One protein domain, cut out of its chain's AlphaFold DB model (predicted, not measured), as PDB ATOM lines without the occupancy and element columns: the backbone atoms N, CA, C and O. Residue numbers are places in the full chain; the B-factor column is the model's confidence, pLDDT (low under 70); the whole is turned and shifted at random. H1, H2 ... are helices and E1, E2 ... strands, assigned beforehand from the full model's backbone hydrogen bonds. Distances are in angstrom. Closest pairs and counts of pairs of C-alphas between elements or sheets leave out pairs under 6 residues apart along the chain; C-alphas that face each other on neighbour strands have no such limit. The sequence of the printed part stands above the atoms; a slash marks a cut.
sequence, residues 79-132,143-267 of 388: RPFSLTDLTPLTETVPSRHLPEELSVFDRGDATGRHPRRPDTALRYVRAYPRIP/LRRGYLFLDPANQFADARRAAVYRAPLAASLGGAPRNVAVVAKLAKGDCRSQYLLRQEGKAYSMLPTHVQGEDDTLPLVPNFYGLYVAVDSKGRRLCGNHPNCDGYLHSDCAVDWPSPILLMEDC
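AT A GLANCE: This is residues 79 to 132 and 143 to 267 of the 388 residues of an uncharacterized protein of Trametes pubescens (UniProt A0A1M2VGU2). A closed barrel of seven strands makes the core, with the one named helix, H1, packed slantwise on its outside over E7 and E8. E5 and E6, the two longest strands, bend as they run side by side in the barrel wall, and short E4 is paired onto E5 outside the ring. The printed part has 179 residues with eight named strands and one named helix, in the order E1 E2 E3 E4 E5 E6 H1 E7 E8; under half of the residues are in named elements, and the class is mixed, helices and strands. Round the ring run E1 E2 E7 E8 E6 E5 E3 and back to E1, antiparallel but for the parallel pair E3 and E1. The whole is compact, with a radius of gyration of the C-alphas of 15.7 A and spans of 47 by 37 by 32 A.

IN THESE COORDINATES: Residues 79 to 100 hold no named element. E1, residues 101 to 106, begins at C-alpha 101 (162.143, 132.217, 136.262) and is 15.5 A long. E2 is residues 122 to 128, 18.1 A, and E3 is residues 145 to 150, 16.4 A. E4, residues 155 to 158, E5, residues 162 to 173, 26.3 A, and E6, residues 176 to 187, 30.3 A, form a meander, each strand the antiparallel neighbour of the one before. E5 bends by 74 degrees at residue 170 and E6 by 65 degrees at residue 179. H1 is residues 191 to 206, 22.7 A. E7 is residues 224 to 230, 18.2 A, and E8, residues 261 to 264, ends at C-alpha 264 (157.130, 117.921, 140.876).

HOW THE PARTS SIT: In the barrel, E1 and E2 form a hairpin, with N 102 and O 124 2.8 A apart, within hydrogen-bond range. E3 is parallel to E1, with N 146 and O 101 at 2.9 A. E5 has E6 on one side, with N 167 and O 182 at 2.8 A, and E3 and E4 on the other side, with N 147 and O 170 at 2.8 A and N 164 and O 157 at 2.9 A. E8 has E6 on one side, with N 185 and O 262 at 2.9 A, and E7 on the other side, with N 228 and O 261 at 2.8 A. E7 and E2 are antiparallel, with N 125 and O 229 at 2.9 A. H1 is on the barrel, outside it, at a height over the sheet of 8.0 A, and on the local plane stands at 40 degrees to E7, slantwise to the strands. The closest C-alphas of H1 and E7, those of Gly 201 and Leu 227, are 5.2 A apart. In H1 every O i to N i+4 pair is within hydrogen-bond range.

THE WHOLE: The two C-alphas farthest apart, those of Arg 116 and Asp 216, are 47.2 A apart. Residues 133 to 142 are not printed, and C-alphas 132 and 143 are 13.0 A apart across the cut. The links E1 to E2, H1 to E7 and E7 to E8 are long. The mean pLDDT of the printed part is 92.1; residues 114 to 116, 118 and 246 are under 70.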
ATOM      1  N   ARG A  79     173.096 126.675 154.172       90.50
ATOM      2  CA  ARG A  79     173.394 125.398 153.514       90.50
ATOM      3  C   ARG A  79     172.497 125.212 152.287       90.50
ATOM      4  O   ARG A  79     171.575 124.404 152.329       90.50
ATOM      5  N   PRO A  80     172.748 125.942 151.187       92.81
ATOM      6  CA  PRO A  80     171.813 126.043 150.062       92.81
ATOM      7  C   PRO A  80     171.483 124.719 149.368       92.81
ATOM      8  O   PRO A  80     170.420 124.596 148.777       92.81
ATOM      9  N   PHE A  81     172.361 123.721 149.472       95.44
ATOM     10  CA  PHE A  81     172.181 122.395 148.873       95.44
ATOM     11  C   PHE A  81     171.655 121.336 149.856       95.44
ATOM     12  O   PHE A  81     171.371 120.211 149.448       95.44
ATOM     13  N   SER A  82     171.551 121.663 151.149       96.44
ATOM     14  CA  SER A  82     171.115 120.711 152.172       96.44
ATOM     15  C   SER A  82     169.600 120.536 152.143       96.44
ATOM     16  O   SER A  82     168.856 121.507 152.041       96.44
ATOM     17  N   LEU A  83     169.156 119.284 152.256       96.75
ATOM     18  CA  LEU A  83     167.747 118.927 152.433       96.75
ATOM     19  C   LEU A  83     167.322 118.899 153.908       96.75
ATOM     20  O   LEU A  83     166.152 118.667 154.197       96.75
ATOM     21  N   THR A  84     168.261 119.085 154.841       95.94
ATOM     22  CA  THR A  84     167.972 119.082 156.277       95.94
ATOM     23  C   THR A  84     166.999 120.216 156.601       95.94
ATOM     24  O   THR A  84     167.146 121.322 156.086       95.94
ATOM     25  N   ASP A  85     165.990 119.916 157.418       94.44
ATOM     26  CA  ASP A  85     164.948 120.851 157.869       94.44
ATOM     27  C   ASP A  85     164.015 121.395 156.771       94.44
ATOM     28  O   ASP A  85     163.193 122.274 157.030       94.44
ATOM     29  N   LEU A  86     164.087 120.862 155.545       95.75
ATOM     30  CA  LEU A  86     163.164 121.234 154.475       95.75
ATOM     31  C   LEU A  86     161.961 120.297 154.435       95.75
ATOM     32  O   LEU A  86     162.088 119.097 154.187       95.75
ATOM     33  N   THR A  87     160.768 120.864 154.586       95.75
ATOM     34  CA  THR A  87     159.522 120.141 154.323       95.75
ATOM     35  C   THR A  87     159.366 119.912 152.812       95.75
ATOM     36  O   THR A  87     159.527 120.865 152.035       95.75
ATOM     37  N   PRO A  88     159.048 118.685 152.360       96.94
ATOM     38  CA  PRO A  88     158.664 118.438 150.975       96.94
ATOM     39  C   PRO A  88     157.443 119.273 150.580       96.94
ATOM     40  O   PRO A  88     156.491 119.391 151.348       96.94
ATOM     41  N   LEU A  89     157.454 119.847 149.378       96.44
ATOM     42  CA  LEU A  89     156.288 120.526 148.820       96.44
ATOM     43  C   LEU A  89     155.305 119.470 148.300       96.44
ATOM     44  O   LEU A  89     155.555 118.856 147.255       96.44
ATOM     45  N   THR A  90     154.211 119.258 149.030       94.00
ATOM     46  CA  THR A  90     153.198 118.227 148.730       94.00
ATOM     47  C   THR A  90     151.848 118.798 148.319       94.00
ATOM     48  O   THR A  90     150.997 118.067 147.829       94.00
ATOM     49  N   GLU A  91     151.616 120.085 148.556       92.50
ATOM     50  CA  GLU A  91     150.365 120.747 148.222       92.50
ATOM     51  C   GLU A  91     150.345 121.301 146.795       92.50
ATOM     52  O   GLU A  91     151.359 121.726 146.229       92.50
ATOM     53  N   THR A  92     149.145 121.384 146.228       92.50
ATOM     54  CA  THR A  92     148.926 122.022 144.934       92.50
ATOM     55  C   THR A  92     149.188 123.524 145.032       92.50
ATOM     56  O   THR A  92     148.550 124.253 145.793       92.50
ATOM     57  N   VAL A  93     150.119 124.024 144.216       93.12
ATOM     58  CA  VAL A  93     150.406 125.459 144.114       93.12
ATOM     59  C   VAL A  93     149.774 126.005 142.836       93.12
ATOM     60  O   VAL A  93     150.183 125.606 141.741       93.12
ATOM     61  N   PRO A  94     148.839 126.975 142.919       91.88
ATOM     62  CA  PRO A  94     148.252 127.577 141.732       91.88
ATOM     63  C   PRO A  94     149.323 128.080 140.764       91.88
ATOM     64  O   PRO A  94     150.281 128.749 141.156       91.88
ATOM     65  N   SER A  95     149.124 127.850 139.466       91.44
ATOM     66  CA  SER A  95     150.102 128.192 138.416       91.44
ATOM     67  C   SER A  95     150.555 129.661 138.431       91.44
ATOM     68  O   SER A  95     151.687 129.999 138.064       91.44
ATOM     69  N   ARG A  96     149.667 130.558 138.875       91.12
ATOM     70  CA  ARG A  96     149.928 131.995 139.042       91.12
ATOM     71  C   ARG A  96     150.826 132.331 140.234       91.12
ATOM     72  O   ARG A  96     151.233 133.477 140.343       91.12
ATOM     73  N   HIS A  97     151.115 131.390 141.123       93.75
ATOM     74  CA  HIS A  97     151.996 131.573 142.276       93.75
ATOM     75  C   HIS A  97     153.346 130.871 142.099       93.75
ATOM     76  O   HIS A  97     154.274 131.157 142.839       93.75
ATOM     77  N   LEU A  98     153.494 130.009 141.091       95.50
ATOM     78  CA  LEU A  98     154.773 129.377 140.775       95.50
ATOM     79  C   LEU A  98     155.796 130.397 140.216       95.50
ATOM     80  O   LEU A  98     155.386 131.368 139.547       95.50
ATOM     81  N   PRO A  99     157.113 130.165 140.389       96.50
ATOM     82  CA  PRO A  99     158.177 130.949 139.758       96.50
ATOM     83  C   PRO A  99     158.090 130.945 138.234       96.50
ATOM     84  O   PRO A  99     157.857 129.920 137.604       96.50
ATOM     85  N   GLU A 100     158.268 132.100 137.612       95.81
ATOM     86  CA  GLU A 100     158.326 132.223 136.148       95.81
ATOM     87  C   GLU A 100     159.752 132.046 135.635       95.81
ATOM     88  O   GLU A 100     159.965 131.613 134.501       95.81
ATOM     89  N   GLU A 101     160.717 132.340 136.499       96.88
ATOM     90  CA  GLU A 101     162.143 132.217 136.262       96.88
ATOM     91  C   GLU A 101     162.794 131.478 137.435       96.88
ATOM     92  O   GLU A 101     162.455 131.717 138.595       96.88
ATOM     93  N   LEU A 102     163.739 130.593 137.130       98.00
ATOM     94  CA  LEU A 102     164.598 129.938 138.106       98.00
ATOM     95  C   LEU A 102     166.049 130.345 137.870       98.00
ATOM     96  O   LEU A 102     166.536 130.331 136.737       98.00
ATOM     97  N   SER A 103     166.736 130.672 138.959       96.75
ATOM     98  CA  SER A 103     168.195 130.667 139.020       96.75
ATOM     99  C   SER A 103     168.625 129.309 139.565       96.75
ATOM    100  O   SER A 103     168.329 128.986 140.714       96.75
ATOM    101  N   VAL A 104     169.255 128.497 138.724       96.62
ATOM    102  CA  VAL A 104     169.619 127.114 139.046       96.62
ATOM    103  C   VAL A 104     171.106 127.048 139.356       96.62
ATOM    104  O   VAL A 104     171.928 127.317 138.483       96.62
ATOM    105  N   PHE A 105     171.442 126.691 140.589       95.31
ATOM    106  CA  PHE A 105     172.805 126.393 141.015       95.31
ATOM    107  C   PHE A 105     173.011 124.886 140.927       95.31
ATOM    108  O   PHE A 105     172.336 124.136 141.623       95.31
ATOM    109  N   ASP A 106     173.912 124.445 140.059       94.56
ATOM    110  CA  ASP A 106     174.111 123.035 139.741       94.56
ATOM    111  C   ASP A 106     175.554 122.647 140.028       94.56
ATOM    112  O   ASP A 106     176.429 122.833 139.195       94.56
ATOM    113  N   ARG A 107     175.808 122.141 141.236       93.25
ATOM    114  CA  ARG A 107     177.168 121.885 141.729       93.25
ATOM    115  C   ARG A 107     177.893 120.776 140.961       93.25
ATOM    116  O   ARG A 107     179.120 120.726 140.981       93.25
ATOM    117  N   GLY A 108     177.142 119.866 140.347       92.12
ATOM    118  CA  GLY A 108     177.666 118.640 139.749       92.12
ATOM    119  C   GLY A 108     177.513 118.542 138.243       92.12
ATOM    120  O   GLY A 108     177.724 117.461 137.707       92.12
ATOM    121  N   ASP A 109     177.113 119.626 137.581       94.38
ATOM    122  CA  ASP A 109     176.753 119.608 136.163       94.38
ATOM    123  C   ASP A 109     175.652 118.586 135.813       94.38
ATOM    124  O   ASP A 109     175.644 117.968 134.746       94.38
ATOM    125  N   ALA A 110     174.693 118.388 136.718       95.19
ATOM    126  CA  ALA A 110     173.565 117.486 136.507       95.19
ATOM    127  C   ALA A 110     172.713 117.877 135.283       95.19
ATOM    128  O   ALA A 110     172.073 117.033 134.654       95.19
ATOM    129  N   THR A 111     172.697 119.163 134.932       95.25
ATOM    130  CA  THR A 111     172.002 119.707 133.760       95.25
ATOM    131  C   THR A 111     172.795 119.562 132.455       95.25
ATOM    132  O   THR A 111     172.222 119.821 131.395       95.25
ATOM    133  N   GLY A 112     174.053 119.110 132.491       89.88
ATOM    134  CA  GLY A 112     174.888 118.836 131.315       89.88
ATOM    135  C   GLY A 112     175.421 120.081 130.602       89.88
ATOM    136  O   GLY A 112     175.732 120.028 129.411       89.88
ATOM    137  N   ARG A 113     175.471 121.224 131.292       76.00
ATOM    138  CA  ARG A 113     176.103 122.444 130.789       76.00
ATOM    139  C   ARG A 113     176.519 123.375 131.922       76.00
ATOM    140  O   ARG A 113     175.982 124.479 132.067       76.00
ATOM    141  N   HIS A 114     177.515 122.970 132.692       65.44
ATOM    142  CA  HIS A 114     178.034 123.823 133.741       65.44
ATOM    143  C   HIS A 114     178.662 125.078 133.099       65.44
ATOM    144  O   HIS A 114     179.543 124.963 132.237       65.44
ATOM    145  N   PRO A 115     178.279 126.310 133.494       59.16
ATOM    146  CA  PRO A 115     179.167 127.455 133.290       59.16
ATOM    147  C   PRO A 115     180.522 127.116 133.922       59.16
ATOM    148  O   PRO A 115     180.562 126.369 134.879       59.16
ATOM    149  N   ARG A 116     181.657 127.634 133.455       63.19
ATOM    150  CA  ARG A 116     182.997 127.210 133.936       63.19
ATOM    151  C   ARG A 116     183.255 127.353 135.459       63.19
ATOM    152  O   ARG A 116     184.379 127.119 135.893       63.19
ATOM    153  N   ARG A 117     182.273 127.785 136.261       74.75
ATOM    154  CA  ARG A 117     182.351 127.943 137.711       74.75
ATOM    155  C   ARG A 117     181.076 127.460 138.439       74.75
ATOM    156  O   ARG A 117     179.987 127.861 138.023       74.75
ATOM    157  N   PRO A 118     181.211 126.699 139.551       68.81
ATOM    158  CA  PRO A 118     180.124 126.194 140.419       68.81
ATOM    159  C   PRO A 118     179.243 127.261 141.074       68.81
ATOM    160  O   PRO A 118     178.140 126.968 141.521       68.81
ATOM    161  N   ASP A 119     179.706 128.507 141.116       77.69
ATOM    162  CA  ASP A 119     179.016 129.640 141.736       77.69
ATOM    163  C   ASP A 119     178.060 130.380 140.784       77.69
ATOM    164  O   ASP A 119     177.324 131.275 141.203       77.69
ATOM    165  N   THR A 120     178.060 130.029 139.497       89.06
ATOM    166  CA  THR A 120     177.300 130.756 138.481       89.06
ATOM    167  C   THR A 120     175.972 130.061 138.206       89.06
ATOM    168  O   THR A 120     175.936 128.979 137.625       89.06
ATOM    169  N   ALA A 121     174.866 130.706 138.581       94.19
ATOM    170  CA  ALA A 121     173.536 130.171 138.318       94.19
ATOM    171  C   ALA A 121     173.194 130.166 136.818       94.19
ATOM    172  O   ALA A 121     173.393 131.157 136.109       94.19
ATOM    173  N   LEU A 122     172.596 129.071 136.351       94.56
ATOM    174  CA  LEU A 122     171.949 128.998 135.048       94.56
ATOM    175  C   LEU A 122     170.546 129.591 135.125       94.56
ATOM    176  O   LEU A 122     169.776 129.327 136.050       94.56
ATOM    177  N   ARG A 123     170.187 130.373 134.108       95.94
ATOM    178  CA  ARG A 123     168.864 130.976 134.010       95.94
ATOM    179  C   ARG A 123     167.908 130.033 133.292       95.94
ATOM    180  O   ARG A 123     168.156 129.615 132.162       95.94
ATOM    181  N   TYR A 124     166.782 129.761 133.929       97.44
ATOM    182  CA  TYR A 124     165.717 128.910 133.420       97.44
ATOM    183  C   TYR A 124     164.393 129.671 133.421       97.44
ATOM    184  O   TYR A 124     164.109 130.420 134.349       97.44
ATOM    185  N   VAL A 125     163.561 129.476 132.400       96.69
ATOM    186  CA  VAL A 125     162.217 130.076 132.326       96.69
ATOM    187  C   VAL A 125     161.154 129.000 132.229       96.69
ATOM    188  O   VAL A 125     161.359 127.960 131.593       96.69
ATOM    189  N   ARG A 126     159.998 129.252 132.838       97.06
ATOM    190  CA  ARG A 126     158.887 128.306 132.834       97.06
ATOM    191  C   ARG A 126     158.281 128.179 131.436       97.06
ATOM    192  O   ARG A 126     157.767 129.139 130.868       97.06
ATOM    193  N   ALA A 127     158.326 126.972 130.883       96.31
ATOM    194  CA  ALA A 127     157.671 126.603 129.633       96.31
ATOM    195  C   ALA A 127     156.236 126.106 129.862       96.31
ATOM    196  O   ALA A 127     155.355 126.420 129.056       96.31
ATOM    197  N   TYR A 128     156.009 125.365 130.953       96.50
ATOM    198  CA  TYR A 128     154.699 124.844 131.349       96.50
ATOM    199  C   TYR A 128     154.481 124.938 132.868       96.50
ATOM    200  O   TYR A 128     155.457 124.812 133.604       96.50
ATOM    201  N   PRO A 129     153.234 125.132 133.335       94.38
ATOM    202  CA  PRO A 129     152.097 125.580 132.531       94.38
ATOM    203  C   PRO A 129     152.371 126.978 131.955       94.38
ATOM    204  O   PRO A 129     153.164 127.757 132.502       94.38
ATOM    205  N   ARG A 130     151.780 127.276 130.791       91.00
ATOM    206  CA  ARG A 130     152.032 128.545 130.094       91.00
ATOM    207  C   ARG A 130     151.534 129.706 130.949       91.00
ATOM    208  O   ARG A 130     150.421 129.669 131.465       91.00
ATOM    209  N   ILE A 131     152.349 130.749 131.067       82.38
ATOM    210  CA  ILE A 131     151.950 131.985 131.742       82.38
ATOM    211  C   ILE A 131     150.862 132.655 130.880       82.38
ATOM    212  O   ILE A 131     151.093 132.850 129.681       82.38
ATOM    213  N   PRO A 132     149.682 132.987 131.438       80.25
ATOM    214  CA  PRO A 132     148.642 133.689 130.696       80.25
ATOM    215  C   PRO A 132     149.165 135.005 130.111       80.25
ATOM    216  O   PRO A 132     149.820 135.781 130.808       80.25
ATOM    217  N   LEU A 143     159.258 139.613 137.149       89.62
ATOM    218  CA  LEU A 143     159.069 138.165 137.074       89.62
ATOM    219  C   LEU A 143     159.222 137.558 138.468       89.62
ATOM    220  O   LEU A 143     160.157 137.889 139.201       89.62
ATOM    221  N   ARG A 144     158.341 136.617 138.815       93.75
ATOM    222  CA  ARG A 144     158.538 135.819 140.032       93.75
ATOM    223  C   ARG A 144     159.750 134.923 139.838       93.75
ATOM    224  O   ARG A 144     159.754 134.087 138.932       93.75
ATOM    225  N   ARG A 145     160.745 135.080 140.703       96.06
ATOM    226  CA  ARG A 145     161.974 134.291 140.685       96.06
ATOM    227  C   ARG A 145     161.961 133.242 141.786       96.06
ATOM    228  O   ARG A 145     161.463 133.494 142.880       96.06
ATOM    229  N   GLY A 146     162.519 132.083 141.473       97.12
ATOM    230  CA  GLY A 146     162.892 131.058 142.436       97.12
ATOM    231  C   GLY A 146     164.361 130.683 142.278       97.12
ATOM    232  O   GLY A 146     164.987 130.974 141.255       97.12
ATOM    233  N   TYR A 147     164.901 130.026 143.293       97.44
ATOM    234  CA  TYR A 147     166.271 129.536 143.328       97.44
ATOM    235  C   TYR A 147     166.234 128.036 143.578       97.44
ATOM    236  O   TYR A 147     165.627 127.594 144.552       97.44
ATOM    237  N   LEU A 148     166.836 127.270 142.672       97.88
ATOM    238  CA  LEU A 148     166.884 125.813 142.734       97.88
ATOM    239  C   LEU A 148     168.334 125.377 142.916       97.88
ATOM    240  O   LEU A 148     169.210 125.850 142.191       97.88
ATOM    241  N   PHE A 149     168.568 124.462 143.849       97.00
ATOM    242  CA  PHE A 149     169.907 124.000 144.198       97.00
ATOM    243  C   PHE A 149     170.031 122.503 143.907       97.00
ATOM    244  O   PHE A 149     169.407 121.675 144.567       97.00
ATOM    245  N   LEU A 150     170.813 122.156 142.888       97.06
ATOM    246  CA  LEU A 150     171.076 120.782 142.469       97.06
ATOM    247  C   LEU A 150     172.450 120.340 142.981       97.06
ATOM    248  O   LEU A 150     173.461 121.008 142.749       97.06
ATOM    249  N   ASP A 151     172.473 119.200 143.664       96.44
ATOM    250  CA  ASP A 151     173.684 118.552 144.164       96.44
ATOM    251  C   ASP A 151     173.612 117.056 143.808       96.44
ATOM    252  O   ASP A 151     172.574 116.435 144.067       96.44
ATOM    253  N   PRO A 152     174.670 116.456 143.228       96.69
ATOM    254  CA  PRO A 152     174.743 115.014 142.990       96.69
ATOM    255  C   PRO A 152     174.437 114.164 144.221       96.69
ATOM    256  O   PRO A 152     173.852 113.092 144.088       96.69
ATOM    257  N   ALA A 153     174.767 114.652 145.423       97.31
ATOM    258  CA  ALA A 153     174.477 113.947 146.669       97.31
ATOM    259  C   ALA A 153     172.969 113.777 146.933       97.31
ATOM    260  O   ALA A 153     172.576 112.896 147.696       97.31
ATOM    261  N   ASN A 154     172.124 114.591 146.293       97.81
ATOM    262  CA  ASN A 154     170.673 114.523 146.423       97.81
ATOM    263  C   ASN A 154     169.995 113.754 145.268       97.81
ATOM    264  O   ASN A 154     168.760 113.754 145.167       97.81
ATOM    265  N   GLN A 155     170.765 113.117 144.378       97.75
ATOM    266  CA  GLN A 155     170.214 112.210 143.374       97.75
ATOM    267  C   GLN A 155     169.703 110.942 144.061       97.75
ATOM    268  O   GLN A 155     170.448 110.279 144.777       97.75
ATOM    269  N   PHE A 156     168.443 110.576 143.826       95.06
ATOM    270  CA  PHE A 156     167.857 109.377 144.441       95.06
ATOM    271  C   PHE A 156     167.292 108.375 143.431       95.06
ATOM    272  O   PHE A 156     166.957 107.257 143.815       95.06
ATOM    273  N   ALA A 157     167.218 108.734 142.145       95.88
ATOM    274  CA  ALA A 157     166.945 107.771 141.085       95.88
ATOM    275  C   ALA A 157     167.717 108.099 139.799       95.88
ATOM    276  O   ALA A 157     167.877 109.263 139.418       95.88
ATOM    277  N   ASP A 158     168.157 107.051 139.102       95.94
ATOM    278  CA  ASP A 158     168.698 107.130 137.746       95.94
ATOM    279  C   ASP A 158     167.938 106.168 136.829       95.94
ATOM    280  O   ASP A 158     168.077 104.949 136.903       95.94
ATOM    281  N   ALA A 159     167.095 106.720 135.964       93.12
ATOM    282  CA  ALA A 159     166.348 105.969 134.970       93.12
ATOM    283  C   ALA A 159     167.056 106.025 133.613       93.12
ATOM    284  O   ALA A 159     167.895 106.881 133.336       93.12
ATOM    285  N   ARG A 160     166.652 105.163 132.674       93.00
ATOM    286  CA  ARG A 160     167.252 105.114 131.325       93.00
ATOM    287  C   ARG A 160     167.275 106.465 130.592       93.00
ATOM    288  O   ARG A 160     168.142 106.668 129.754       93.00
ATOM    289  N   ARG A 161     166.311 107.353 130.853       95.56
ATOM    290  CA  ARG A 161     166.119 108.618 130.115       95.56
ATOM    291  C   ARG A 161     166.093 109.860 131.000       95.56
ATOM    292  O   ARG A 161     165.960 110.970 130.493       95.56
ATOM    293  N   ALA A 162     166.189 109.685 132.312       97.38
ATOM    294  CA  ALA A 162     166.142 110.798 133.239       97.38
ATOM    295  C   ALA A 162     166.879 110.472 134.534       97.38
ATOM    296  O   ALA A 162     166.870 109.325 134.965       97.38
ATOM    297  N   ALA A 163     167.443 111.495 135.161       97.94
ATOM    298  CA  ALA A 163     167.917 111.454 136.535       97.94
ATOM    299  C   ALA A 163     166.959 112.265 137.416       97.94
ATOM    300  O   ALA A 163     166.374 113.253 136.958       97.94
ATOM    301  N   VAL A 164     166.765 111.831 138.657       98.06
ATOM    302  CA  VAL A 164     165.810 112.438 139.590       98.06
ATOM    303  C   VAL A 164     166.525 112.838 140.870       98.06
ATOM    304  O   VAL A 164     167.216 112.030 141.497       98.06
ATOM    305  N   TYR A 165     166.331 114.094 141.249       98.25
ATOM    306  CA  TYR A 165     166.966 114.731 142.392       98.25
ATOM    307  C   TYR A 165     165.904 115.233 143.355       98.25
ATOM    308  O   TYR A 165     164.867 115.740 142.927       98.25
ATOM    309  N   ARG A 166     166.190 115.160 144.652       98.31
ATOM    310  CA  ARG A 166     165.553 116.039 145.635       98.31
ATOM    311  C   ARG A 166     166.341 117.341 145.661       98.31
ATOM    312  O   ARG A 166     167.566 117.320 145.677       98.31
ATOM    313  N   ALA A 167     165.668 118.477 145.630       98.06
ATOM    314  CA  ALA A 167     166.336 119.765 145.513       98.06
ATOM    315  C   ALA A 167     165.686 120.800 146.433       98.06
ATOM    316  O   ALA A 167     164.456 120.921 146.429       98.06
ATOM    317  N   PRO A 168     166.480 121.581 147.184       98.06
ATOM    318  CA  PRO A 168     165.994 122.795 147.816       98.06
ATOM    319  C   PRO A 168     165.471 123.785 146.769       98.06
ATOM    320  O   PRO A 168     166.140 124.081 145.773       98.06
ATOM    321  N   LEU A 169     164.276 124.315 147.017       98.06
ATOM    322  CA  LEU A 169     163.649 125.389 146.259       98.06
ATOM    323  C   LEU A 169     163.328 126.545 147.204       98.06
ATOM    324  O   LEU A 169     162.504 126.407 148.109       98.06
ATOM    325  N   ALA A 170     163.939 127.699 146.946       97.31
ATOM    326  CA  ALA A 170     163.606 128.955 147.604       97.31
ATOM    327  C   ALA A 170     162.793 129.833 146.649       97.31
ATOM    328  O   ALA A 170     163.295 130.260 145.605       97.31
ATOM    329  N   ALA A 171     161.527 130.090 146.969       96.50
ATOM    330  CA  ALA A 171     160.620 130.832 146.097       96.50
ATOM    331  C   ALA A 171     159.469 131.481 146.871       96.50
ATOM    332  O   ALA A 171     159.105 131.047 147.960       96.50
ATOM    333  N   SER A 172     158.838 132.493 146.273       94.12
ATOM    334  CA  SER A 172     157.536 132.975 146.739       94.12
ATOM    335  C   SER A 172     156.435 132.036 146.248       94.12
ATOM    336  O   SER A 172     156.047 132.106 145.083       94.12
ATOM    337  N   LEU A 173     155.928 131.171 147.127       93.00
ATOM    338  CA  LEU A 173     154.859 130.210 146.842       93.00
ATOM    339  C   LEU A 173     153.612 130.620 147.630       93.00
ATOM    340  O   LEU A 173     153.677 130.846 148.834       93.00
ATOM    341  N   GLY A 174     152.475 130.782 146.952       87.12
ATOM    342  CA  GLY A 174     151.253 131.290 147.593       87.12
ATOM    343  C   GLY A 174     151.325 132.758 148.039       87.12
ATOM    344  O   GLY A 174     150.498 133.191 148.827       87.12
ATOM    345  N   GLY A 175     152.309 133.524 147.554       87.88
ATOM    346  CA  GLY A 175     152.531 134.919 147.957       87.88
ATOM    347  C   GLY A 175     153.497 135.099 149.133       87.88
ATOM    348  O   GLY A 175     153.895 136.228 149.400       87.88
ATOM    349  N   ALA A 176     153.948 134.014 149.772       92.25
ATOM    350  CA  ALA A 176     154.918 134.054 150.864       92.25
ATOM    351  C   ALA A 176     156.266 133.432 150.444       92.25
ATOM    352  O   ALA A 176     156.272 132.433 149.719       92.25
ATOM    353  N   PRO A 177     157.415 133.985 150.875       94.94
ATOM    354  CA  PRO A 177     158.714 133.330 150.721       94.94
ATOM    355  C   PRO A 177     158.744 131.992 151.468       94.94
ATOM    356  O   PRO A 177     158.387 131.931 152.641       94.94
ATOM    357  N   ARG A 178     159.173 130.923 150.794       95.44
ATOM    358  CA  ARG A 178     159.275 129.575 151.357       95.44
ATOM    359  C   ARG A 178     160.538 128.879 150.872       95.44
ATOM    360  O   ARG A 178     160.942 129.061 149.723       95.44
ATOM    361  N   ASN A 179     161.098 128.055 151.752       96.31
ATOM    362  CA  ASN A 179     162.175 127.117 151.462       96.31
ATOM    363  C   ASN A 179     161.608 125.710 151.630       96.31
ATOM    364  O   ASN A 179     161.174 125.352 152.721       96.31
ATOM    365  N   VAL A 180     161.553 124.949 150.544       97.06
ATOM    366  CA  VAL A 180     160.924 123.622 150.505       97.06
ATOM    367  C   VAL A 180     161.801 122.646 149.733       97.06
ATOM    368  O   VAL A 180     162.641 123.064 148.937       97.06
ATOM    369  N   ALA A 181     161.597 121.348 149.940       98.00
ATOM    370  CA  ALA A 181     162.179 120.322 149.085       98.00
ATOM    371  C   ALA A 181     161.215 119.987 147.934       98.00
ATOM    372  O   ALA A 181     160.019 119.802 148.147       98.00
ATOM    373  N   VAL A 182     161.732 119.899 146.711       98.19
ATOM    374  CA  VAL A 182     160.983 119.460 145.521       98.19
ATOM    375  C   VAL A 182     161.721 118.334 144.813       98.19
ATOM    376  O   VAL A 182     162.930 118.171 144.988       98.19
ATOM    377  N   VAL A 183     161.018 117.589 143.964       98.38
ATOM    378  CA  VAL A 183     161.657 116.677 143.017       98.38
ATOM    379  C   VAL A 183     161.976 117.422 141.727       98.38
ATOM    380  O   VAL A 183     161.102 118.028 141.109       98.38
ATOM    381  N   ALA A 184     163.237 117.351 141.305       98.50
ATOM    382  CA  ALA A 184     163.719 117.834 140.021       98.50
ATOM    383  C   ALA A 184     164.103 116.644 139.136       98.50
ATOM    384  O   ALA A 184     165.080 115.938 139.394       98.50
ATOM    385  N   LYS A 185     163.335 116.428 138.068       98.50
ATOM    386  CA  LYS A 185     163.627 115.424 137.042       98.50
ATOM    387  C   LYS A 185     164.333 116.087 135.866       98.50
ATOM    388  O   LYS A 185     163.832 117.066 135.309       98.50
ATOM    389  N   LEU A 186     165.485 115.538 135.498       98.38
ATOM    390  CA  LEU A 186     166.351 116.009 134.420       98.38
ATOM    391  C   LEU A 186     166.422 114.948 133.327       98.38
ATOM    392  O   LEU A 186     166.555 113.765 133.615       98.38
ATOM    393  N   ALA A 187     166.358 115.359 132.068       97.50
ATOM    394  CA  ALA A 187     166.622 114.493 130.927       97.50
ATOM    395  C   ALA A 187     168.117 114.168 130.839       97.50
ATOM    396  O   ALA A 187     168.952 115.032 131.121       97.50
ATOM    397  N   LYS A 188     168.445 112.959 130.373       96.25
ATOM    398  CA  LYS A 188     169.816 112.626 129.960       96.25
ATOM    399  C   LYS A 188     170.227 113.420 128.715       96.25
ATOM    400  O   LYS A 188     169.380 113.995 128.025       96.25
ATOM    401  N   GLY A 189     171.533 113.457 128.447       94.06
ATOM    402  CA  GLY A 189     172.174 114.229 127.376       94.06
ATOM    403  C   GLY A 189     171.908 113.722 125.956       94.06
ATOM    404  O   GLY A 189     172.802 113.785 125.121       94.06
ATOM    405  N   ASP A 190     170.704 113.216 125.678       93.88
ATOM    406  CA  ASP A 190     170.287 112.747 124.361       93.88
ATOM    407  C   ASP A 190     168.949 113.351 123.905       93.88
ATOM    408  O   ASP A 190     168.083 113.730 124.704       93.88
ATOM    409  N   CYS A 191     168.776 113.430 122.586       93.38
ATOM    410  CA  CYS A 191     167.615 114.011 121.916       93.38
ATOM    411  C   CYS A 191     166.278 113.417 122.391       93.38
ATOM    412  O   CYS A 191     165.310 114.154 122.618       93.38
ATOM    413  N   ARG A 192     166.213 112.094 122.569       93.62
ATOM    414  CA  ARG A 192     164.990 111.396 122.970       93.62
ATOM    415  C   ARG A 192     164.626 111.654 124.421       93.62
ATOM    416  O   ARG A 192     163.460 111.924 124.706       93.62
ATOM    417  N   SER A 193     165.594 111.614 125.330       95.31
ATOM    418  CA  SER A 193     165.405 111.971 126.739       95.31
ATOM    419  C   SER A 193     164.878 113.400 126.882       95.31
ATOM    420  O   SER A 193     163.876 113.640 127.558       95.31
ATOM    421  N   GLN A 194     165.497 114.340 126.165       95.25
ATOM    422  CA  GLN A 194     165.092 115.747 126.113       95.25
ATOM    423  C   GLN A 194     163.657 115.925 125.613       95.25
ATOM    424  O   GLN A 194     162.888 116.714 126.167       95.25
ATOM    425  N   TYR A 195     163.289 115.200 124.558       94.69
ATOM    426  CA  TYR A 195     161.946 115.238 124.001       94.69
ATOM    427  C   TYR A 195     160.910 114.650 124.956       94.69
ATOM    428  O   TYR A 195     159.904 115.306 125.221       94.69
ATOM    429  N   LEU A 196     161.161 113.460 125.509       95.88
ATOM    430  CA  LEU A 196     160.227 112.787 126.414       95.88
ATOM    431  C   LEU A 196     159.961 113.615 127.672       95.88
ATOM    432  O   LEU A 196     158.806 113.739 128.068       95.88
ATOM    433  N   LEU A 197     160.981 114.260 128.251       97.38
ATOM    434  CA  LEU A 197     160.775 115.114 129.424       97.38
ATOM    435  C   LEU A 197     159.952 116.375 129.094       97.38
ATOM    436  O   LEU A 197     159.147 116.836 129.903       97.38
ATOM    437  N   ARG A 198     160.097 116.924 127.879       96.38
ATOM    438  CA  ARG A 198     159.249 118.034 127.404       96.38
ATOM    439  C   ARG A 198     157.813 117.592 127.156       96.38
ATOM    440  O   ARG A 198     156.903 118.357 127.478       96.38
ATOM    441  N   GLN A 199     157.611 116.403 126.587       96.19
ATOM    442  CA  GLN A 199     156.271 115.836 126.431       96.19
ATOM    443  C   GLN A 199     155.628 115.581 127.789       96.19
ATOM    444  O   GLN A 199     154.467 115.920 127.956       96.19
ATOM    445  N   GLU A 200     156.389 115.112 128.776       97.81
ATOM    446  CA  GLU A 200     155.899 114.910 130.139       97.81
ATOM    447  C   GLU A 200     155.419 116.229 130.761       97.81
ATOM    448  O   GLU A 200     154.270 116.337 131.183       97.81
ATOM    449  N   GLY A 201     156.241 117.285 130.726       97.56
ATOM    450  CA  GLY A 201     155.828 118.606 131.218       97.56
ATOM    451  C   GLY A 201     154.631 119.202 130.459       97.56
ATOM    452  O   GLY A 201     153.798 119.895 131.046       97.56
ATOM    453  N   LYS A 202     154.513 118.917 129.156       96.12
ATOM    454  CA  LYS A 202     153.340 119.291 128.359       96.12
ATOM    455  C   LYS A 202     152.108 118.487 128.781       96.12
ATOM    456  O   LYS A 202     151.053 119.095 128.936       96.12
ATOM    457  N   ALA A 203     152.233 117.177 128.979       95.69
ATOM    458  CA  ALA A 203     151.155 116.294 129.407       95.69
ATOM    459  C   ALA A 203     150.562 116.778 130.729       95.69
ATOM    460  O   ALA A 203     149.375 117.090 130.755       95.69
ATOM    461  N   TYR A 204     151.392 117.004 131.756       96.25
ATOM    462  CA  TYR A 204     150.939 117.581 133.028       96.25
ATOM    463  C   TYR A 204     150.160 118.889 132.841       96.25
ATOM    464  O   TYR A 204     149.122 119.086 133.460       96.25
ATOM    465  N   SER A 205     150.603 119.776 131.945       94.38
ATOM    466  CA  SER A 205     149.893 121.042 131.695       94.38
ATOM    467  C   SER A 205     148.535 120.899 130.997       94.38
ATOM    468  O   SER A 205     147.782 121.869 130.943       94.38
ATOM    469  N   MET A 206     148.244 119.730 130.422       93.31
ATOM    470  CA  MET A 206     147.003 119.442 129.700       93.31
ATOM    471  C   MET A 206     146.026 118.581 130.501       93.31
ATOM    472  O   MET A 206     144.874 118.482 130.077       93.31
ATOM    473  N   LEU A 207     146.466 117.968 131.606       93.25
ATOM    474  CA  LEU A 207     145.615 117.105 132.421       93.25
ATOM    475  C   LEU A 207     144.415 117.879 133.001       93.25
ATOM    476  O   LEU A 207     144.535 119.076 133.306       93.25
ATOM    477  N   PRO A 208     143.270 117.201 133.187       89.19
ATOM    478  CA  PRO A 208     142.159 117.731 133.968       89.19
ATOM    479  C   PRO A 208     142.554 118.046 135.420       89.19
ATOM    480  O   PRO A 208     143.479 117.452 135.972       89.19
ATOM    481  N   THR A 209     141.834 118.979 136.042       85.50
ATOM    482  CA  THR A 209     142.063 119.467 137.418       85.50
ATOM    483  C   THR A 209     141.888 118.392 138.475       85.50
ATOM    484  O   THR A 209     142.756 118.217 139.326       85.50
ATOM    485  N   HIS A 210     140.810 117.618 138.369       86.06
ATOM    486  CA  HIS A 210     140.492 116.533 139.294       86.06
ATOM    487  C   HIS A 210     141.572 115.437 139.305       86.06
ATOM    488  O   HIS A 210     141.886 114.883 140.354       86.06
ATOM    489  N   VAL A 211     142.247 115.186 138.174       89.38
ATOM    490  CA  VAL A 211     143.380 114.240 138.097       89.38
ATOM    491  C   VAL A 211     144.588 114.735 138.912       89.38
ATOM    492  O   VAL A 211     145.418 113.933 139.336       89.38
ATOM    493  N   GLN A 212     144.685 116.044 139.160       86.50
ATOM    494  CA  GLN A 212     145.731 116.680 139.972       86.50
ATOM    495  C   GLN A 212     145.286 116.976 141.414       86.50
ATOM    496  O   GLN A 212     146.085 117.494 142.186       86.50
ATOM    497  N   GLY A 213     144.047 116.634 141.787       82.38
ATOM    498  CA  GLY A 213     143.511 116.838 143.136       82.38
ATOM    499  C   GLY A 213     143.077 118.269 143.465       82.38
ATOM    500  O   GLY A 213     143.118 118.650 144.628       82.38
ATOM    501  N   GLU A 214     142.670 119.071 142.472       79.31
ATOM    502  CA  GLU A 214     142.069 120.394 142.741       79.31
ATOM    503  C   GLU A 214     140.609 120.303 143.258       79.31
ATOM    504  O   GLU A 214     140.143 121.261 143.868       79.31
ATOM    505  N   ASP A 215     139.905 119.178 143.046       77.44
ATOM    506  CA  ASP A 215     138.445 119.040 143.234       77.44
ATOM    507  C   ASP A 215     138.062 118.028 144.347       77.44
ATOM    508  O   ASP A 215     137.173 117.201 144.152       77.44
ATOM    509  N   ASP A 216     138.777 118.018 145.481       75.56
ATOM    510  CA  ASP A 216     138.649 117.051 146.606       75.56
ATOM    511  C   ASP A 216     138.826 115.560 146.231       75.56
ATOM    512  O   ASP A 216     138.811 114.671 147.087       75.56
ATOM    513  N   THR A 217     139.056 115.266 144.953       83.12
ATOM    514  CA  THR A 217     139.413 113.945 144.448       83.12
ATOM    515  C   THR A 217     140.849 113.610 144.816       83.12
ATOM    516  O   THR A 217     141.734 114.467 144.810       83.12
ATOM    517  N   LEU A 218     141.118 112.333 145.089       87.56
ATOM    518  CA  LEU A 218     142.489 111.869 145.270       87.56
ATOM    519  C   LEU A 218     143.268 112.120 143.965       87.56
ATOM    520  O   LEU A 218     142.846 111.621 142.921       87.56
ATOM    521  N   PRO A 219     144.392 112.868 143.991       93.12
ATOM    522  CA  PRO A 219     145.193 113.057 142.786       93.12
ATOM    523  C   PRO A 219     145.567 111.700 142.177       93.12
ATOM    524  O   PRO A 219     145.855 110.767 142.909       93.12
ATOM    525  N   LEU A 220     145.606 111.554 140.857       96.62
ATOM    526  CA  LEU A 220     146.102 110.316 140.230       96.62
ATOM    527  C   LEU A 220     147.588 110.421 139.887       96.62
ATOM    528  O   LEU A 220     148.272 109.412 139.736       96.62
ATOM    529  N   VAL A 221     148.097 111.648 139.777       97.12
ATOM    530  CA  VAL A 221     149.472 111.967 139.379       97.12
ATOM    531  C   VAL A 221     150.130 112.898 140.411       97.12
ATOM    532  O   VAL A 221     149.417 113.521 141.199       97.12
ATOM    533  N   PRO A 222     151.470 113.014 140.434       97.12
ATOM    534  CA  PRO A 222     152.173 113.991 141.266       97.12
ATOM    535  C   PRO A 222     151.730 115.434 141.009       97.12
ATOM    536  O   PRO A 222     151.461 115.805 139.859       97.12
ATOM    537  N   ASN A 223     151.768 116.284 142.042       96.06
ATOM    538  CA  ASN A 223     151.638 117.724 141.826       96.06
ATOM    539  C   ASN A 223     152.756 118.244 140.904       96.06
ATOM    540  O   ASN A 223     153.933 117.902 141.050       96.06
ATOM    541  N   PHE A 224     152.382 119.098 139.949       96.56
ATOM    542  CA  PHE A 224     153.269 119.628 138.914       96.56
ATOM    543  C   PHE A 224     153.603 121.104 139.164       96.56
ATOM    544  O   PHE A 224     152.753 121.985 139.041       96.56
ATOM    545  N   TYR A 225     154.876 121.396 139.439       97.50
ATOM    546  CA  TYR A 225     155.368 122.749 139.752       97.50
ATOM    547  C   TYR A 225     156.043 123.451 138.567       97.50
ATOM    548  O   TYR A 225     156.543 124.579 138.674       97.50
ATOM    549  N   GLY A 226     156.029 122.799 137.408       97.81
ATOM    550  CA  GLY A 226     156.372 123.388 136.127       97.81
ATOM    551  C   GLY A 226     157.517 122.688 135.403       97.81
ATOM    552  O   GLY A 226     158.378 122.043 135.998       97.81
ATOM    553  N   LEU A 227     157.529 122.856 134.083       98.44
ATOM    554  CA  LEU A 227     158.663 122.514 133.231       98.44
ATOM    555  C   LEU A 227     159.428 123.793 132.923       98.44
ATOM    556  O   LEU A 227     158.862 124.723 132.344       98.44
ATOM    557  N   TYR A 228     160.715 123.814 133.235       98.25
ATOM    558  CA  TYR A 228     161.596 124.947 133.015       98.25
ATOM    559  C   TYR A 228     162.641 124.615 131.956       98.25
ATOM    560  O   TYR A 228     163.155 123.499 131.878       98.25
ATOM    561  N   VAL A 229     162.963 125.596 131.115       97.19
ATOM    562  CA  VAL A 229     163.944 125.457 130.034       97.19
ATOM    563  C   VAL A 229     165.027 126.512 130.179       97.19
ATOM    564  O   VAL A 229     164.727 127.672 130.461       97.19
ATOM    565  N   ALA A 230     166.278 126.113 129.968       96.62
ATOM    566  CA  ALA A 230     167.406 127.022 130.069       96.62
ATOM    567  C   ALA A 230     167.350 128.103 128.980       96.62
ATOM    568  O   ALA A 230     166.965 127.834 127.833       96.62
ATOM    569  N   VAL A 231     167.753 129.321 129.335       95.75
ATOM    570  CA  VAL A 231     167.828 130.473 128.434       95.75
ATOM    571  C   VAL A 231     169.161 131.198 128.571       95.75
ATOM    572  O   VAL A 231     169.805 131.158 129.616       95.75
ATOM    573  N   ASP A 232     169.570 131.887 127.510       93.81
ATOM    574  CA  ASP A 232     170.717 132.787 127.558       93.81
ATOM    575  C   ASP A 232     170.376 134.141 128.215       93.81
ATOM    576  O   ASP A 232     169.245 134.417 128.639       93.81
ATOM    577  N   SER A 233     171.370 135.031 128.278       92.19
ATOM    578  CA  SER A 233     171.212 136.396 128.798       92.19
ATOM    579  C   SER A 233     170.181 137.230 128.027       92.19
ATOM    580  O   SER A 233     169.605 138.156 128.590       92.19
ATOM    581  N   LYS A 234     169.892 136.877 126.769       94.31
ATOM    582  CA  LYS A 234     168.881 137.521 125.919       94.31
ATOM    583  C   LYS A 234     167.502 136.857 126.039       94.31
ATOM    584  O   LYS A 234     166.574 137.257 125.344       94.31
ATOM    585  N   GLY A 235     167.351 135.842 126.894       93.25
ATOM    586  CA  GLY A 235     166.106 135.090 127.060       93.25
ATOM    587  C   GLY A 235     165.816 134.097 125.930       93.25
ATOM    588  O   GLY A 235     164.718 133.544 125.867       93.25
ATOM    589  N   ARG A 236     166.774 133.844 125.030       94.06
ATOM    590  CA  ARG A 236     166.624 132.837 123.976       94.06
ATOM    591  C   ARG A 236     166.829 131.462 124.588       94.06
ATOM    592  O   ARG A 236     167.765 131.258 125.357       94.06
ATOM    593  N   ARG A 237     165.957 130.512 124.244       94.00
ATOM    594  CA  ARG A 237     166.070 129.130 124.724       94.00
ATOM    595  C   ARG A 237     167.389 128.526 124.256       94.00
ATOM    596  O   ARG A 237     167.737 128.651 123.088       94.00
ATOM    597  N   LEU A 238     168.073 127.842 125.166       91.38
ATOM    598  CA  LEU A 238     169.317 127.137 124.870       91.38
ATOM    599  C   LEU A 238     169.088 125.768 124.218       91.38
ATOM    600  O   LEU A 238     170.055 125.117 123.860       91.38
ATOM    601  N   CYS A 239     167.838 125.326 124.041       84.44
ATOM    602  CA  CYS A 239     167.543 124.090 123.318       84.44
ATOM    603  C   CYS A 239     167.641 124.292 121.800       84.44
ATOM    604  O   CYS A 239     166.980 125.178 121.251       84.44
ATOM    605  N   GLY A 240     168.440 123.457 121.137       75.38
ATOM    606  CA  GLY A 240     168.615 123.470 119.688       75.38
ATOM    607  C   GLY A 240     167.637 122.558 118.947       75.38
ATOM    608  O   GLY A 240     167.015 121.670 119.530       75.38
ATOM    609  N   ASN A 241     167.534 122.773 117.635       76.56
ATOM    610  CA  ASN A 241     167.093 121.730 116.713       76.56
ATOM    611  C   ASN A 241     168.314 120.870 116.383       76.56
ATOM    612  O   ASN A 241     169.356 121.423 116.036       76.56
ATOM    613  N   HIS A 242     168.184 119.547 116.456       79.94
ATOM    614  CA  HIS A 242     169.229 118.640 115.987       79.94
ATOM    615  C   HIS A 242     168.968 118.317 114.503       79.94
ATOM    616  O   HIS A 242     168.014 117.587 114.221       79.94
ATOM    617  N   PRO A 243     169.732 118.880 113.545       76.19
ATOM    618  CA  PRO A 243     169.368 118.881 112.121       76.19
ATOM    619  C   PRO A 243     169.276 117.487 111.485       76.19
ATOM    620  O   PRO A 243     168.527 117.324 110.531       76.19
ATOM    621  N   ASN A 244     169.958 116.485 112.048       75.94
ATOM    622  CA  ASN A 244     169.997 115.112 111.525       75.94
ATOM    623  C   ASN A 244     169.237 114.115 112.417       75.94
ATOM    624  O   ASN A 244     169.595 112.945 112.511       75.94
ATOM    625  N   CYS A 245     168.243 114.586 113.168       81.25
ATOM    626  CA  CYS A 245     167.418 113.723 114.002       81.25
ATOM    627  C   CYS A 245     166.162 113.299 113.225       81.25
ATOM    628  O   CYS A 245     165.256 114.119 113.063       81.25
ATOM    629  N   ASP A 246     166.076 112.026 112.822       66.50
ATOM    630  CA  ASP A 246     164.906 111.403 112.164       66.50
ATOM    631  C   ASP A 246     163.718 111.229 113.129       66.50
ATOM    632  O   ASP A 246     163.246 110.135 113.436       66.50
ATOM    633  N   GLY A 247     163.248 112.348 113.674       70.06
ATOM    634  CA  GLY A 247     162.257 112.385 114.735       70.06
ATOM    635  C   GLY A 247     162.869 112.094 116.105       70.06
ATOM    636  O   GLY A 247     163.498 111.068 116.358       70.06
ATOM    637  N   TYR A 248     162.627 113.001 117.048       77.38
ATOM    638  CA  TYR A 248     163.138 112.916 118.420       77.38
ATOM    639  C   TYR A 248     162.744 111.630 119.173       77.38
ATOM    640  O   TYR A 248     163.350 111.295 120.183       77.38
ATOM    641  N   LEU A 249     161.730 110.896 118.705       76.56
ATOM    642  CA  LEU A 249     161.266 109.653 119.326       76.56
ATOM    643  C   LEU A 249     162.206 108.460 119.103       76.56
ATOM    644  O   LEU A 249     162.164 107.515 119.897       76.56
ATOM    645  N   HIS A 250     163.040 108.501 118.060       79.69
ATOM    646  CA  HIS A 250     163.852 107.362 117.619       79.69
ATOM    647  C   HIS A 250     165.356 107.631 117.630       79.69
ATOM    648  O   HIS A 250     166.127 106.716 117.362       79.69
ATOM    649  N   SER A 251     165.783 108.848 117.975       84.00
ATOM    650  CA  SER A 251     167.196 109.213 117.968       84.00
ATOM    651  C   SER A 251     167.763 109.369 119.372       84.00
ATOM    652  O   SER A 251     167.272 110.164 120.172       84.00
ATOM    653  N   ASP A 252     168.858 108.659 119.625       89.38
ATOM    654  CA  ASP A 252     169.662 108.774 120.841       89.38
ATOM    655  C   ASP A 252     170.894 109.674 120.599       89.38
ATOM    656  O   ASP A 252     171.944 109.479 121.206       89.38
ATOM    657  N   CYS A 253     170.777 110.659 119.693       92.12
ATOM    658  CA  CYS A 253     171.834 111.638 119.443       92.12
ATOM    659  C   CYS A 253     172.224 112.379 120.716       92.12
ATOM    660  O   CYS A 253     171.350 112.914 121.399       92.12
ATOM    661  N   ALA A 254     173.525 112.443 121.001       92.50
ATOM    662  CA  ALA A 254     174.049 113.268 122.078       92.50
ATOM    663  C   ALA A 254     173.772 114.753 121.800       92.50
ATOM    664  O   ALA A 254     173.839 115.201 120.653       92.50
ATOM    665  N   VAL A 255     173.465 115.514 122.849       92.25
ATOM    666  CA  VAL A 255     173.187 116.954 122.761       92.25
ATOM    667  C   VAL A 255     174.067 117.738 123.729       92.25
ATOM    668  O   VAL A 255     174.422 117.237 124.791       92.25
ATOM    669  N   ASP A 256     174.392 118.980 123.377       90.62
ATOM    670  CA  ASP A 256     175.316 119.860 124.114       90.62
ATOM    671  C   ASP A 256     174.611 121.028 124.840       90.62
ATOM    672  O   ASP A 256     175.244 121.982 125.316       90.62
ATOM    673  N   TRP A 257     173.277 120.988 124.905       92.44
ATOM    674  CA  TRP A 257     172.467 121.991 125.587       92.44
ATOM    675  C   TRP A 257     171.907 121.495 126.919       92.44
ATOM    676  O   TRP A 257     171.693 120.293 127.092       92.44
ATOM    677  N   PRO A 258     171.581 122.417 127.849       95.56
ATOM    678  CA  PRO A 258     171.180 122.035 129.190       95.56
ATOM    679  C   PRO A 258     169.872 121.243 129.186       95.56
ATOM    680  O   PRO A 258     168.946 121.506 128.403       95.56
ATOM    681  N   SER A 259     169.773 120.311 130.120       96.81
ATOM    682  CA  SER A 259     168.562 119.560 130.406       96.81
ATOM    683  C   SER A 259     167.415 120.484 130.837       96.81
ATOM    684  O   SER A 259     167.641 121.396 131.643       96.81
ATOM    685  N   PRO A 260     166.181 120.319 130.317       97.75
ATOM    686  CA  PRO A 260     165.008 120.932 130.916       97.75
ATOM    687  C   PRO A 260     164.782 120.332 132.304       97.75
ATOM    688  O   PRO A 260     165.109 119.175 132.551       97.75
ATOM    689  N   ILE A 261     164.191 121.123 133.192       98.50
ATOM    690  CA  ILE A 261     163.931 120.723 134.574       98.50
ATOM    691  C   ILE A 261     162.431 120.584 134.746       98.50
ATOM    692  O   ILE A 261     161.690 121.550 134.557       98.50
ATOM    693  N   LEU A 262     161.986 119.387 135.097       98.62
ATOM    694  CA  LEU A 262     160.609 119.126 135.474       98.62
ATOM    695  C   LEU A 262     160.519 119.100 137.003       98.62
ATOM    696  O   LEU A 262     161.084 118.205 137.629       98.62
ATOM    697  N   LEU A 263     159.842 120.094 137.585       98.62
ATOM    698  CA  LEU A 263     159.613 120.181 139.026       98.62
ATOM    699  C   LEU A 263     158.274 119.545 139.402       98.62
ATOM    700  O   LEU A 263     157.242 119.871 138.806       98.62
ATOM    701  N   MET A 264     158.297 118.665 140.398       98.00
ATOM    702  CA  MET A 264     157.130 117.921 140.876       98.00
ATOM    703  C   MET A 264     157.224 117.585 142.368       98.00
ATOM    704  O   MET A 264     158.262 117.792 143.004       98.00
ATOM    705  N   GLU A 265     156.115 117.105 142.919       97.25
ATOM    706  CA  GLU A 265     156.021 116.521 144.259       97.25
ATOM    707  C   GLU A 265     156.926 115.293 144.423       97.25
ATOM    708  O   GLU A 265     157.181 114.547 143.474       97.25
ATOM    709  N   ASP A 266     157.389 115.070 145.654       96.75
ATOM    710  CA  ASP A 266     158.004 113.809 146.057       96.75
ATOM    711  C   ASP A 266     156.925 112.783 146.426       96.75
ATOM    712  O   ASP A 266     156.429 112.769 147.548       96.75
ATOM    713  N   CYS A 267     156.559 111.928 145.469       95.50
ATOM    714  CA  CYS A 267     155.537 110.893 145.656       95.50
ATOM    715  C   CYS A 267     156.111 109.528 146.075       95.50
ATOM    716  O   CYS A 267     155.479 108.500 145.832       95.50
TER     717      CYS A 267